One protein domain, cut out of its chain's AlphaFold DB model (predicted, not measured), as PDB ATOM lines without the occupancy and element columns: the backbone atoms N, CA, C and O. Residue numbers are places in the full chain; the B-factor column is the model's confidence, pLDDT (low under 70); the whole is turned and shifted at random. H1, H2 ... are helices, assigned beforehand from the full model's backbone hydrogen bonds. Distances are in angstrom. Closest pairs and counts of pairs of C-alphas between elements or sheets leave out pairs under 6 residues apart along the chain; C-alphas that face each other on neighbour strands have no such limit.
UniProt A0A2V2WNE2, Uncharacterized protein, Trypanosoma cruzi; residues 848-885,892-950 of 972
ATOM      1  N   LEU A 848     105.364 159.731  71.427       86.88
ATOM      2  CA  LEU A 848     104.884 158.948  70.284       86.88
ATOM      3  C   LEU A 848     105.978 158.021  69.730       86.88
ATOM      4  O   LEU A 848     105.688 156.878  69.387       86.88
ATOM      5  N   ALA A 849     107.240 158.464  69.701       85.69
ATOM      6  CA  ALA A 849     108.372 157.609  69.338       85.69
ATOM      7  C   ALA A 849     108.565 156.440  70.329       85.69
ATOM      8  O   ALA A 849     108.695 155.293  69.899       85.69
ATOM      9  N   VAL A 850     108.516 156.704  71.641       84.94
ATOM     10  CA  VAL A 850     108.614 155.665  72.687       84.94
ATOM     11  C   VAL A 850     107.429 154.692  72.627       84.94
ATOM     12  O   VAL A 850     107.634 153.483  72.679       84.94
ATOM     13  N   ILE A 851     106.203 155.189  72.449       88.19
ATOM     14  CA  ILE A 851     104.986 154.373  72.306       88.19
ATOM     15  C   ILE A 851     105.093 153.462  71.081       88.19
ATOM     16  O   ILE A 851     104.850 152.262  71.191       88.19
ATOM     17  N   ARG A 852     105.536 153.986  69.930       87.56
ATOM     18  CA  ARG A 852     105.763 153.185  68.714       87.56
ATOM     19  C   ARG A 852     106.819 152.108  68.922       87.56
ATOM     20  O   ARG A 852     106.588 150.968  68.528       87.56
ATOM     21  N   GLN A 853     107.932 152.429  69.584       88.00
ATOM     22  CA  GLN A 853     108.960 151.445  69.928       88.00
ATOM     23  C   GLN A 853     108.400 150.343  70.844       88.00
ATOM     24  O   GLN A 853     108.541 149.160  70.532       88.00
ATOM     25  N   LEU A 854     107.695 150.709  71.920       84.19
ATOM     26  CA  LEU A 854     107.044 149.758  72.832       84.19
ATOM     27  C   LEU A 854     106.015 148.876  72.111       84.19
ATOM     28  O   LEU A 854     105.944 147.680  72.379       84.19
ATOM     29  N   ARG A 855     105.257 149.438  71.165       84.44
ATOM     30  CA  ARG A 855     104.235 148.741  70.369       84.44
ATOM     31  C   ARG A 855     104.846 147.777  69.344       84.44
ATOM     32  O   ARG A 855     104.365 146.654  69.193       84.44
ATOM     33  N   ILE A 856     105.948 148.169  68.696       86.00
ATOM     34  CA  ILE A 856     106.765 147.291  67.837       86.00
ATOM     35  C   ILE A 856     107.363 146.151  68.668       86.00
ATOM     36  O   ILE A 856     107.354 144.996  68.235       86.00
ATOM     37  N   GLU A 857     107.854 146.438  69.873       83.31
ATOM     38  CA  GLU A 857     108.365 145.410  70.775       83.31
ATOM     39  C   GLU A 857     107.273 144.486  71.313       83.31
ATOM     40  O   GLU A 857     107.497 143.276  71.348       83.31
ATOM     41  N   GLU A 858     106.099 145.000  71.683       79.81
ATOM     42  CA  GLU A 858     104.949 144.193  72.098       79.81
ATOM     43  C   GLU A 858     104.539 143.234  70.976       79.81
ATOM     44  O   GLU A 858     104.461 142.026  71.211       79.81
ATOM     45  N   GLU A 859     104.383 143.709  69.736       82.06
ATOM     46  CA  GLU A 859     104.012 142.818  68.636       82.06
ATOM     47  C   GLU A 859     105.148 141.849  68.262       82.06
ATOM     48  O   GLU A 859     104.884 140.680  67.987       82.06
ATOM     49  N   LYS A 860     106.424 142.242  68.379       82.62
ATOM     50  CA  LYS A 860     107.581 141.335  68.219       82.62
ATOM     51  C   LYS A 860     107.635 140.269  69.325       82.62
ATOM     52  O   LYS A 860     107.999 139.119  69.054       82.62
ATOM     53  N   ARG A 861     107.245 140.605  70.563       77.38
ATOM     54  CA  ARG A 861     107.083 139.666  71.692       77.38
ATOM     55  C   ARG A 861     105.889 138.728  71.438       77.38
ATOM     56  O   ARG A 861     106.050 137.511  71.561       77.38
ATOM     57  N   ASN A 862     104.746 139.248  70.983       77.75
ATOM     58  CA  ASN A 862     103.549 138.474  70.618       77.75
ATOM     59  C   ASN A 862     103.803 137.525  69.438       77.75
ATOM     60  O   ASN A 862     103.431 136.353  69.493       77.75
ATOM     61  N   GLN A 863     104.480 137.988  68.388       81.69
ATOM     62  CA  GLN A 863     104.828 137.196  67.211       81.69
ATOM     63  C   GLN A 863     105.787 136.061  67.587       81.69
ATOM     64  O   GLN A 863     105.511 134.907  67.248       81.69
ATOM     65  N   LYS A 864     106.849 136.340  68.362       80.94
ATOM     66  CA  LYS A 864     107.719 135.297  68.941       80.94
ATOM     67  C   LYS A 864     106.922 134.298  69.786       80.94
ATOM     68  O   LYS A 864     107.172 133.097  69.697       80.94
ATOM     69  N   MET A 865     105.940 134.765  70.561       73.38
ATOM     70  CA  MET A 865     105.092 133.896  71.383       73.38
ATOM     71  C   MET A 865     104.195 132.983  70.541       73.38
ATOM     72  O   MET A 865     104.168 131.780  70.791       73.38
ATOM     73  N   ARG A 866     103.522 133.519  69.512       76.62
ATOM     74  CA  ARG A 866     102.715 132.749  68.544       76.62
ATOM     75  C   ARG A 866     103.564 131.661  67.870       76.62
ATOM     76  O   ARG A 866     103.162 130.501  67.854       76.62
ATOM     77  N   HIS A 867     104.770 131.996  67.404       79.00
ATOM     78  CA  HIS A 867     105.687 131.024  66.790       79.00
ATOM     79  C   HIS A 867     106.170 129.953  67.781       79.00
ATOM     80  O   HIS A 867     106.172 128.769  67.445       79.00
ATOM     81  N   PHE A 868     106.523 130.327  69.016       76.44
ATOM     82  CA  PHE A 868     106.902 129.357  70.051       76.44
ATOM     83  C   PHE A 868     105.734 128.438  70.440       76.44
ATOM     84  O   PHE A 868     105.948 127.249  70.674       76.44
ATOM     85  N   LEU A 869     104.502 128.957  70.463       74.94
ATOM     86  CA  LEU A 869     103.277 128.182  70.668       74.94
ATOM     87  C   LEU A 869     103.092 127.126  69.574       74.94
ATOM     88  O   LEU A 869     103.134 125.931  69.872       74.94
ATOM     89  N   PHE A 870     102.952 127.548  68.314       76.12
ATOM     90  CA  PHE A 870     102.735 126.626  67.194       76.12
ATOM     91  C   PHE A 870     103.900 125.639  67.037       76.12
ATOM     92  O   PHE A 870     103.669 124.436  66.907       76.12
ATOM     93  N   GLY A 871     105.147 126.105  67.160       79.12
ATOM     94  CA  GLY A 871     106.339 125.256  67.114       79.12
ATOM     95  C   GLY A 871     106.396 124.222  68.245       79.12
ATOM     96  O   GLY A 871     106.741 123.062  68.001       79.12
ATOM     97  N   ARG A 872     106.004 124.587  69.475       75.75
ATOM     98  CA  ARG A 872     105.982 123.660  70.619       75.75
ATOM     99  C   ARG A 872     104.809 122.680  70.546       75.75
ATOM    100  O   ARG A 872     104.996 121.523  70.920       75.75
ATOM    101  N   VAL A 873     103.643 123.089  70.045       73.75
ATOM    102  CA  VAL A 873     102.516 122.174  69.781       73.75
ATOM    103  C   VAL A 873     102.899 121.174  68.685       73.75
ATOM    104  O   VAL A 873     102.856 119.967  68.927       73.75
ATOM    105  N   ALA A 874     103.398 121.648  67.537       74.56
ATOM    106  CA  ALA A 874     103.851 120.796  66.437       74.56
ATOM    107  C   ALA A 874     104.963 119.822  66.869       74.56
ATOM    108  O   ALA A 874     104.902 118.633  66.557       74.56
ATOM    109  N   THR A 875     105.947 120.290  67.644       79.00
ATOM    110  CA  THR A 875     107.019 119.430  68.172       79.00
ATOM    111  C   THR A 875     106.486 118.371  69.139       79.00
ATOM    112  O   THR A 875     106.912 117.224  69.047       79.00
ATOM    113  N   ASN A 876     105.524 118.682  70.020       72.69
ATOM    114  CA  ASN A 876     104.928 117.664  70.902       72.69
ATOM    115  C   ASN A 876     104.105 116.620  70.127       72.69
ATOM    116  O   ASN A 876     104.177 115.436  70.454       72.69
ATOM    117  N   LEU A 877     103.366 117.040  69.094       70.62
ATOM    118  CA  LEU A 877     102.603 116.141  68.219       70.62
ATOM    119  C   LEU A 877     103.517 115.195  67.422       70.62
ATOM    120  O   LEU A 877     103.262 113.991  67.377       70.62
ATOM    121  N   ARG A 878     104.611 115.725  66.855       73.12
ATOM    122  CA  ARG A 878     105.629 114.949  66.125       73.12
ATOM    123  C   ARG A 878     106.413 114.014  67.050       73.12
ATOM    124  O   ARG A 878     106.472 112.815  66.798       73.12
ATOM    125  N   ALA A 879     106.979 114.532  68.145       72.50
ATOM    126  CA  ALA A 879     107.875 113.775  69.027       72.50
ATOM    127  C   ALA A 879     107.180 112.604  69.740       72.50
ATOM    128  O   ALA A 879     107.795 111.562  69.950       72.50
ATOM    129  N   ARG A 880     105.888 112.740  70.069       66.44
ATOM    130  CA  ARG A 880     105.081 111.649  70.646       66.44
ATOM    131  C   ARG A 880     104.459 110.723  69.594       66.44
ATOM    132  O   ARG A 880     103.660 109.867  69.954       66.44
ATOM    133  N   ARG A 881     104.803 110.898  68.310       64.44
ATOM    134  CA  ARG A 881     104.276 110.152  67.151       64.44
ATOM    135  C   ARG A 881     102.743 110.139  67.038       64.44
ATOM    136  O   ARG A 881     102.218 109.336  66.280       64.44
ATOM    137  N   LEU A 882     102.027 111.047  67.709       60.66
ATOM    138  CA  LEU A 882     100.556 111.033  67.800       60.66
ATOM    139  C   LEU A 882      99.856 111.202  66.442       60.66
ATOM    140  O   LEU A 882      98.725 110.765  66.283       60.66
ATOM    141  N   LEU A 883     100.539 111.805  65.463       58.66
ATOM    142  CA  LEU A 883     100.077 111.918  64.074       58.66
ATOM    143  C   LEU A 883     100.321 110.641  63.243       58.66
ATOM    144  O   LEU A 883      99.646 110.430  62.242       58.66
ATOM    145  N   ASN A 884     101.265 109.789  63.657       60.09
ATOM    146  CA  ASN A 884     101.674 108.576  62.940       60.09
ATOM    147  C   ASN A 884     101.081 107.303  63.574       60.09
ATOM    148  O   ASN A 884     100.904 106.299  62.892       60.09
ATOM    149  N   SER A 885     100.770 107.327  64.873       57.06
ATOM    150  CA  SER A 885     100.020 106.270  65.553       57.06
ATOM    151  C   SER A 885      98.518 106.498  65.382       57.06
ATOM    152  O   SER A 885      97.966 107.433  65.959       57.06
ATOM    153  N   ALA A 892      89.465 111.610  73.055       65.38
ATOM    154  CA  ALA A 892      90.658 111.397  73.880       65.38
ATOM    155  C   ALA A 892      91.870 112.238  73.422       65.38
ATOM    156  O   ALA A 892      92.636 112.727  74.253       65.38
ATOM    157  N   PHE A 893      92.022 112.465  72.112       70.31
ATOM    158  CA  PHE A 893      93.070 113.331  71.565       70.31
ATOM    159  C   PHE A 893      92.775 114.820  71.808       70.31
ATOM    160  O   PHE A 893      93.692 115.578  72.126       70.31
ATOM    161  N   ALA A 894      91.503 115.229  71.743       69.31
ATOM    162  CA  ALA A 894      91.084 116.583  72.103       69.31
ATOM    163  C   ALA A 894      91.309 116.866  73.601       69.31
ATOM    164  O   ALA A 894      91.955 117.855  73.937       69.31
ATOM    165  N   SER A 895      90.892 115.964  74.497       71.25
ATOM    166  CA  SER A 895      91.152 116.069  75.941       71.25
ATOM    167  C   SER A 895      92.650 116.082  76.258       71.25
ATOM    168  O   SER A 895      93.102 116.860  77.096       71.25
ATOM    169  N   TYR A 896      93.452 115.279  75.552       72.31
ATOM    170  CA  TYR A 896      94.910 115.319  75.674       72.31
ATOM    171  C   TYR A 896      95.500 116.673  75.236       72.31
ATOM    172  O   TYR A 896      96.377 117.204  75.921       72.31
ATOM    173  N   LEU A 897      95.018 117.253  74.131       73.56
ATOM    174  CA  LEU A 897      95.416 118.594  73.693       73.56
ATOM    175  C   LEU A 897      95.005 119.673  74.701       73.56
ATOM    176  O   LEU A 897      95.817 120.554  74.973       73.56
ATOM    177  N   ILE A 898      93.810 119.577  75.291       75.00
ATOM    178  CA  ILE A 898      93.327 120.485  76.344       75.00
ATOM    179  C   ILE A 898      94.244 120.411  77.574       75.00
ATOM    180  O   ILE A 898      94.811 121.427  77.960       75.00
ATOM    181  N   VAL A 899      94.526 119.219  78.112       76.69
ATOM    182  CA  VAL A 899      95.420 119.063  79.280       76.69
ATOM    183  C   VAL A 899      96.864 119.499  78.977       76.69
ATOM    184  O   VAL A 899      97.570 120.003  79.859       76.69
ATOM    185  N   LEU A 900      97.339 119.333  77.736       74.12
ATOM    186  CA  LEU A 900      98.642 119.853  77.304       74.12
ATOM    187  C   LEU A 900      98.634 121.389  77.217       74.12
ATOM    188  O   LEU A 900      99.612 122.026  77.613       74.12
ATOM    189  N   TRP A 901      97.541 121.971  76.719       74.06
ATOM    190  CA  TRP A 901      97.310 123.409  76.605       74.06
ATOM    191  C   TRP A 901      97.180 124.073  77.979       74.06
ATOM    192  O   TRP A 901      97.841 125.075  78.213       74.06
ATOM    193  N   GLU A 902      96.458 123.475  78.925       76.62
ATOM    194  CA  GLU A 902      96.344 123.918  80.325       76.62
ATOM    195  C   GLU A 902      97.689 123.874  81.056       76.62
ATOM    196  O   GLU A 902      98.121 124.863  81.648       76.62
ATOM    197  N   LYS A 903      98.416 122.751  80.970       77.62
ATOM    198  CA  LYS A 903      99.751 122.623  81.588       77.62
ATOM    199  C   LYS A 903     100.806 123.486  80.898       77.62
ATOM    200  O   LYS A 903     101.836 123.787  81.508       77.62
ATOM    201  N   TRP A 904     100.578 123.888  79.648       77.50
ATOM    202  CA  TRP A 904     101.355 124.940  79.005       77.50
ATOM    203  C   TRP A 904     100.926 126.326  79.503       77.50
ATOM    204  O   TRP A 904     101.809 127.101  79.852       77.50
ATOM    205  N   LEU A 905      99.624 126.609  79.611       72.06
ATOM    206  CA  LEU A 905      99.064 127.879  80.080       72.06
ATOM    207  C   LEU A 905      99.502 128.209  81.505       72.06
ATOM    208  O   LEU A 905      99.989 129.309  81.705       72.06
ATOM    209  N   ASP A 906      99.426 127.285  82.462       75.69
ATOM    210  CA  ASP A 906      99.875 127.514  83.848       75.69
ATOM    211  C   ASP A 906     101.384 127.829  83.913       75.69
ATOM    212  O   ASP A 906     101.822 128.788  84.556       75.69
ATOM    213  N   ARG A 907     102.205 127.065  83.178       75.06
ATOM    214  CA  ARG A 907     103.654 127.318  83.066       75.06
ATOM    215  C   ARG A 907     103.962 128.616  82.326       75.06
ATOM    216  O   ARG A 907     104.969 129.259  82.621       75.06
ATOM    217  N   TRP A 908     103.131 128.976  81.353       67.69
ATOM    218  CA  TRP A 908     103.264 130.197  80.576       67.69
ATOM    219  C   TRP A 908     102.815 131.411  81.373       67.69
ATOM    220  O   TRP A 908     103.562 132.371  81.378       67.69
ATOM    221  N   GLN A 909     101.708 131.356  82.114       71.69
ATOM    222  CA  GLN A 909     101.286 132.370  83.081       71.69
ATOM    223  C   GLN A 909     102.425 132.618  84.075       71.69
ATOM    224  O   GLN A 909     102.936 133.724  84.127       71.69
ATOM    225  N   LYS A 910     102.992 131.576  84.701       76.25
ATOM    226  CA  LYS A 910     104.164 131.690  85.607       76.25
ATOM    227  C   LYS A 910     105.474 132.161  84.951       76.25
ATOM    228  O   LYS A 910     106.443 132.469  85.653       76.25
ATOM    229  N   LYS A 911     105.569 132.175  83.616       73.44
ATOM    230  CA  LYS A 911     106.667 132.846  82.898       73.44
ATOM    231  C   LYS A 911     106.278 134.267  82.488       73.44
ATOM    232  O   LYS A 911     107.119 135.152  82.576       73.44
ATOM    233  N   ARG A 912     105.027 134.484  82.082       65.12
ATOM    234  CA  ARG A 912     104.448 135.779  81.749       65.12
ATOM    235  C   ARG A 912     104.506 136.681  82.964       65.12
ATOM    236  O   ARG A 912     105.014 137.762  82.797       65.12
ATOM    237  N   GLU A 913     104.130 136.211  84.150       68.81
ATOM    238  CA  GLU A 913     104.200 136.954  85.415       68.81
ATOM    239  C   GLU A 913     105.588 137.535  85.679       68.81
ATOM    240  O   GLU A 913     105.703 138.700  86.017       68.81
ATOM    241  N   ARG A 914     106.658 136.771  85.429       73.62
ATOM    242  CA  ARG A 914     108.033 137.265  85.601       73.62
ATOM    243  C   ARG A 914     108.448 138.239  84.495       73.62
ATOM    244  O   ARG A 914     108.867 139.347  84.791       73.62
ATOM    245  N   MET A 915     108.216 137.876  83.229       64.62
ATOM    246  CA  MET A 915     108.448 138.770  82.075       64.62
ATOM    247  C   MET A 915     107.599 140.059  82.143       64.62
ATOM    248  O   MET A 915     107.929 141.061  81.514       64.62
ATOM    249  N   ARG A 916     106.468 139.997  82.852       66.31
ATOM    250  CA  ARG A 916     105.532 141.078  83.136       66.31
ATOM    251  C   ARG A 916     106.076 141.932  84.269       66.31
ATOM    252  O   ARG A 916     106.216 143.111  84.044       66.31
ATOM    253  N   GLN A 917     106.437 141.369  85.419       70.50
ATOM    254  CA  GLN A 917     107.053 142.118  86.523       70.50
ATOM    255  C   GLN A 917     108.295 142.898  86.054       70.50
ATOM    256  O   GLN A 917     108.460 144.061  86.410       70.50
ATOM    257  N   GLU A 918     109.109 142.293  85.185       71.94
ATOM    258  CA  GLU A 918     110.221 142.957  84.494       71.94
ATOM    259  C   GLU A 918     109.728 144.089  83.559       71.94
ATOM    260  O   GLU A 918     110.167 145.229  83.678       71.94
ATOM    261  N   GLY A 919     108.790 143.807  82.645       68.75
ATOM    262  CA  GLY A 919     108.343 144.768  81.622       68.75
ATOM    263  C   GLY A 919     107.315 145.824  82.062       68.75
ATOM    264  O   GLY A 919     107.192 146.855  81.403       68.75
ATOM    265  N   GLU A 920     106.572 145.593  83.142       69.75
ATOM    266  CA  GLU A 920     105.615 146.531  83.740       69.75
ATOM    267  C   GLU A 920     106.335 147.556  84.616       69.75
ATOM    268  O   GLU A 920     105.869 148.685  84.687       69.75
ATOM    269  N   ALA A 921     107.506 147.248  85.185       73.81
ATOM    270  CA  ALA A 921     108.352 148.268  85.810       73.81
ATOM    271  C   ALA A 921     108.773 149.346  84.789       73.81
ATOM    272  O   ALA A 921     108.606 150.541  85.040       73.81
ATOM    273  N   ASP A 922     109.233 148.929  83.604       75.62
ATOM    274  CA  ASP A 922     109.577 149.843  82.507       75.62
ATOM    275  C   ASP A 922     108.341 150.542  81.916       75.62
ATOM    276  O   ASP A 922     108.366 151.756  81.694       75.62
ATOM    277  N   LEU A 923     107.238 149.814  81.687       78.50
ATOM    278  CA  LEU A 923     106.008 150.404  81.148       78.50
ATOM    279  C   LEU A 923     105.396 151.420  82.118       78.50
ATOM    280  O   LEU A 923     105.071 152.525  81.693       78.50
ATOM    281  N   ASN A 924     105.283 151.093  83.407       79.62
ATOM    282  CA  ASN A 924     104.749 152.003  84.421       79.62
ATOM    283  C   ASN A 924     105.639 153.240  84.552       79.62
ATOM    284  O   ASN A 924     105.116 154.347  84.533       79.62
ATOM    285  N   ARG A 925     106.972 153.094  84.521       82.50
ATOM    286  CA  ARG A 925     107.903 154.237  84.474       82.50
ATOM    287  C   ARG A 925     107.674 155.139  83.252       82.50
ATOM    288  O   ARG A 925     107.784 156.360  83.363       82.50
ATOM    289  N   VAL A 926     107.340 154.576  82.088       80.88
ATOM    290  CA  VAL A 926     106.962 155.361  80.897       80.88
ATOM    291  C   VAL A 926     105.587 156.022  81.068       80.88
ATOM    292  O   VAL A 926     105.444 157.199  80.734       80.88
ATOM    293  N   LEU A 927     104.597 155.323  81.629       80.25
ATOM    294  CA  LEU A 927     103.268 155.879  81.919       80.25
ATOM    295  C   LEU A 927     103.324 156.997  82.976       80.25
ATOM    296  O   LEU A 927     102.633 158.001  82.815       80.25
ATOM    297  N   ASP A 928     104.189 156.883  83.984       82.12
ATOM    298  CA  ASP A 928     104.491 157.922  84.975       82.12
ATOM    299  C   ASP A 928     105.109 159.158  84.315       82.12
ATOM    300  O   ASP A 928     104.654 160.279  84.550       82.12
ATOM    301  N   MET A 929     106.101 158.978  83.432       82.56
ATOM    302  CA  MET A 929     106.671 160.092  82.662       82.56
ATOM    303  C   MET A 929     105.615 160.769  81.778       82.56
ATOM    304  O   MET A 929     105.579 162.001  81.712       82.56
ATOM    305  N   ILE A 930     104.733 160.003  81.130       80.38
ATOM    306  CA  ILE A 930     103.617 160.536  80.333       80.38
ATOM    307  C   ILE A 930     102.644 161.322  81.231       80.38
ATOM    308  O   ILE A 930     102.329 162.476  80.932       80.38
ATOM    309  N   ALA A 931     102.225 160.754  82.365       80.12
ATOM    310  CA  ALA A 931     101.287 161.382  83.295       80.12
ATOM    311  C   ALA A 931     101.855 162.646  83.961       80.12
ATOM    312  O   ALA A 931     101.142 163.646  84.096       80.12
ATOM    313  N   ALA A 932     103.138 162.642  84.327       82.50
ATOM    314  CA  ALA A 932     103.835 163.808  84.863       82.50
ATOM    315  C   ALA A 932     103.903 164.946  83.831       82.50
ATOM    316  O   ALA A 932     103.514 166.073  84.135       82.50
ATOM    317  N   ASN A 933     104.319 164.655  82.595       82.25
ATOM    318  CA  ASN A 933     104.429 165.667  81.540       82.25
ATOM    319  C   ASN A 933     103.066 166.262  81.146       82.25
ATOM    320  O   ASN A 933     102.949 167.482  81.018       82.25
ATOM    321  N   LEU A 934     102.021 165.435  81.008       77.25
ATOM    322  CA  LEU A 934     100.664 165.910  80.702       77.25
ATOM    323  C   LEU A 934     100.106 166.799  81.832       77.25
ATOM    324  O   LEU A 934      99.510 167.843  81.557       77.25
ATOM    325  N   ARG A 935     100.383 166.466  83.104       77.38
ATOM    326  CA  ARG A 935     100.071 167.330  84.260       77.38
ATOM    327  C   ARG A 935     100.848 168.652  84.243       77.38
ATOM    328  O   ARG A 935     100.253 169.698  84.499       77.38
ATOM    329  N   CYS A 936     102.148 168.631  83.948       73.06
ATOM    330  CA  CYS A 936     102.973 169.845  83.887       73.06
ATOM    331  C   CYS A 936     102.490 170.808  82.795       73.06
ATOM    332  O   CYS A 936     102.301 171.993  83.067       73.06
ATOM    333  N   ARG A 937     102.183 170.295  81.599       66.75
ATOM    334  CA  ARG A 937     101.683 171.107  80.481       66.75
ATOM    335  C   ARG A 937     100.325 171.754  80.780       66.75
ATOM    336  O   ARG A 937     100.097 172.899  80.399       66.75
ATOM    337  N   GLN A 938      99.453 171.073  81.530       62.78
ATOM    338  CA  GLN A 938      98.187 171.651  81.996       62.78
ATOM    339  C   GLN A 938      98.386 172.782  83.026       62.78
ATOM    340  O   GLN A 938      97.580 173.715  83.069       62.78
ATOM    341  N   ARG A 939      99.449 172.735  83.848       65.81
ATOM    342  CA  ARG A 939      99.815 173.853  84.739       65.81
ATOM    343  C   ARG A 939     100.350 175.040  83.945       65.81
ATOM    344  O   ARG A 939      99.809 176.129  84.101       65.81
ATOM    345  N   GLN A 940     101.289 174.801  83.027       66.69
ATOM    346  CA  GLN A 940     101.843 175.837  82.147       66.69
ATOM    347  C   GLN A 940     100.739 176.570  81.377       66.69
ATOM    348  O   GLN A 940     100.627 177.780  81.511       66.69
ATOM    349  N   GLN A 941      99.817 175.860  80.716       63.56
ATOM    350  CA  GLN A 941      98.688 176.507  80.026       63.56
ATOM    351  C   GLN A 941      97.771 177.319  80.961       63.56
ATOM    352  O   GLN A 941      97.173 178.306  80.536       63.56
ATOM    353  N   LYS A 942      97.646 176.937  82.239       71.94
ATOM    354  CA  LYS A 942      96.860 177.684  83.237       71.94
ATOM    355  C   LYS A 942      97.603 178.916  83.767       71.94
ATOM    356  O   LYS A 942      96.953 179.876  84.177       71.94
ATOM    357  N   GLU A 943      98.930 178.891  83.769       70.50
ATOM    358  CA  GLU A 943      99.802 180.011  84.133       70.50
ATOM    359  C   GLU A 943      99.946 180.995  82.961       70.50
ATOM    360  O   GLU A 943      99.701 182.184  83.144       70.50
ATOM    361  N   GLU A 944     100.152 180.508  81.736       69.50
ATOM    362  CA  GLU A 944     100.053 181.273  80.484       69.50
ATOM    363  C   GLU A 944      98.689 181.970  80.359       69.50
ATOM    364  O   GLU A 944      98.627 183.169  80.101       69.50
ATOM    365  N   ALA A 945      97.579 181.264  80.617       67.44
ATOM    366  CA  ALA A 945      96.229 181.841  80.579       67.44
ATOM    367  C   ALA A 945      95.907 182.798  81.747       67.44
ATOM    368  O   ALA A 945      94.883 183.487  81.698       67.44
ATOM    369  N   ARG A 946      96.746 182.852  82.790       69.00
ATOM    370  CA  ARG A 946      96.728 183.920  83.806       69.00
ATOM    371  C   ARG A 946      97.536 185.113  83.311       69.00
ATOM    372  O   ARG A 946      96.966 186.184  83.158       69.00
ATOM    373  N   HIS A 947      98.776 184.890  82.884       62.19
ATOM    374  CA  HIS A 947      99.654 185.927  82.342       62.19
ATOM    375  C   HIS A 947      99.027 186.665  81.135       62.19
ATOM    376  O   HIS A 947      99.130 187.882  81.023       62.19
ATOM    377  N   LEU A 948      98.289 185.960  80.267       62.72
ATOM    378  CA  LEU A 948      97.511 186.523  79.147       62.72
ATOM    379  C   LEU A 948      96.210 187.242  79.557       62.72
ATOM    380  O   LEU A 948      95.590 187.896  78.716       62.72
ATOM    381  N   LYS A 949      95.767 187.114  80.811       64.88
ATOM    382  CA  LYS A 949      94.729 187.969  81.409       64.88
ATOM    383  C   LYS A 949      95.347 189.176  82.100       64.88
ATOM    384  O   LYS A 949      94.841 190.276  81.922       64.88
ATOM    385  N   ASP A 950      96.459 188.991  82.799       58.81
ATOM    386  CA  ASP A 950      97.160 190.073  83.492       58.81
ATOM    387  C   ASP A 950      97.711 191.095  82.473       58.81
ATOM    388  O   ASP A 950      97.484 192.297  82.603       58.81
TER     389      ASP A 950
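This is residues 848 to 885 and 892 to 950 of the 972 residues of an uncharacterized protein of Trypanosoma cruzi (UniProt A0A2V2WNE2). A very long, kinked helix, H2, runs beside a shorter helix, H1, in the opposite direction, and its residues 928 to 950 stick out past H1, making an extended rod. The printed part has 97 residues with two named helices, H1 then H2, no named strand, and is all helix. The radius of gyration of the C-alphas is 23.6 A and the spans are 86 by 21 by 20 A.

Find C-alpha 892 at (90.658, 111.397, 73.880); from there H2, residues 892 to 950, runs 79.5 A to C-alpha 950 at (97.160, 190.073, 83.492). H1, residues 848 to 879, begins at C-alpha 848 at (104.884, 158.948, 70.284) and runs 45.3 A.

Look near residue 917 for a kink of 41 degrees in H2. H1 and H2 are near each other, with 16 pairs of C-alphas within 10 A and the closest at 8.4 A. Residues 855 to 868 of H1 and 905 to 922 of H2 stand free. In H1 every O i to N i+4 pair is within hydrogen-bond range; in H2, 50 of 55 are.

The C-alphas of Ser 885 and Asp 950, the two farthest apart, are 85.7 A apart. Residues 886 to 891 are not printed, and across this cut C-alphas 885 and 892 are 13.5 A apart. Mean pLDDT of the printed part is 74.2; 27 residues are under 70, among them 880 to 885 and 944 to 950.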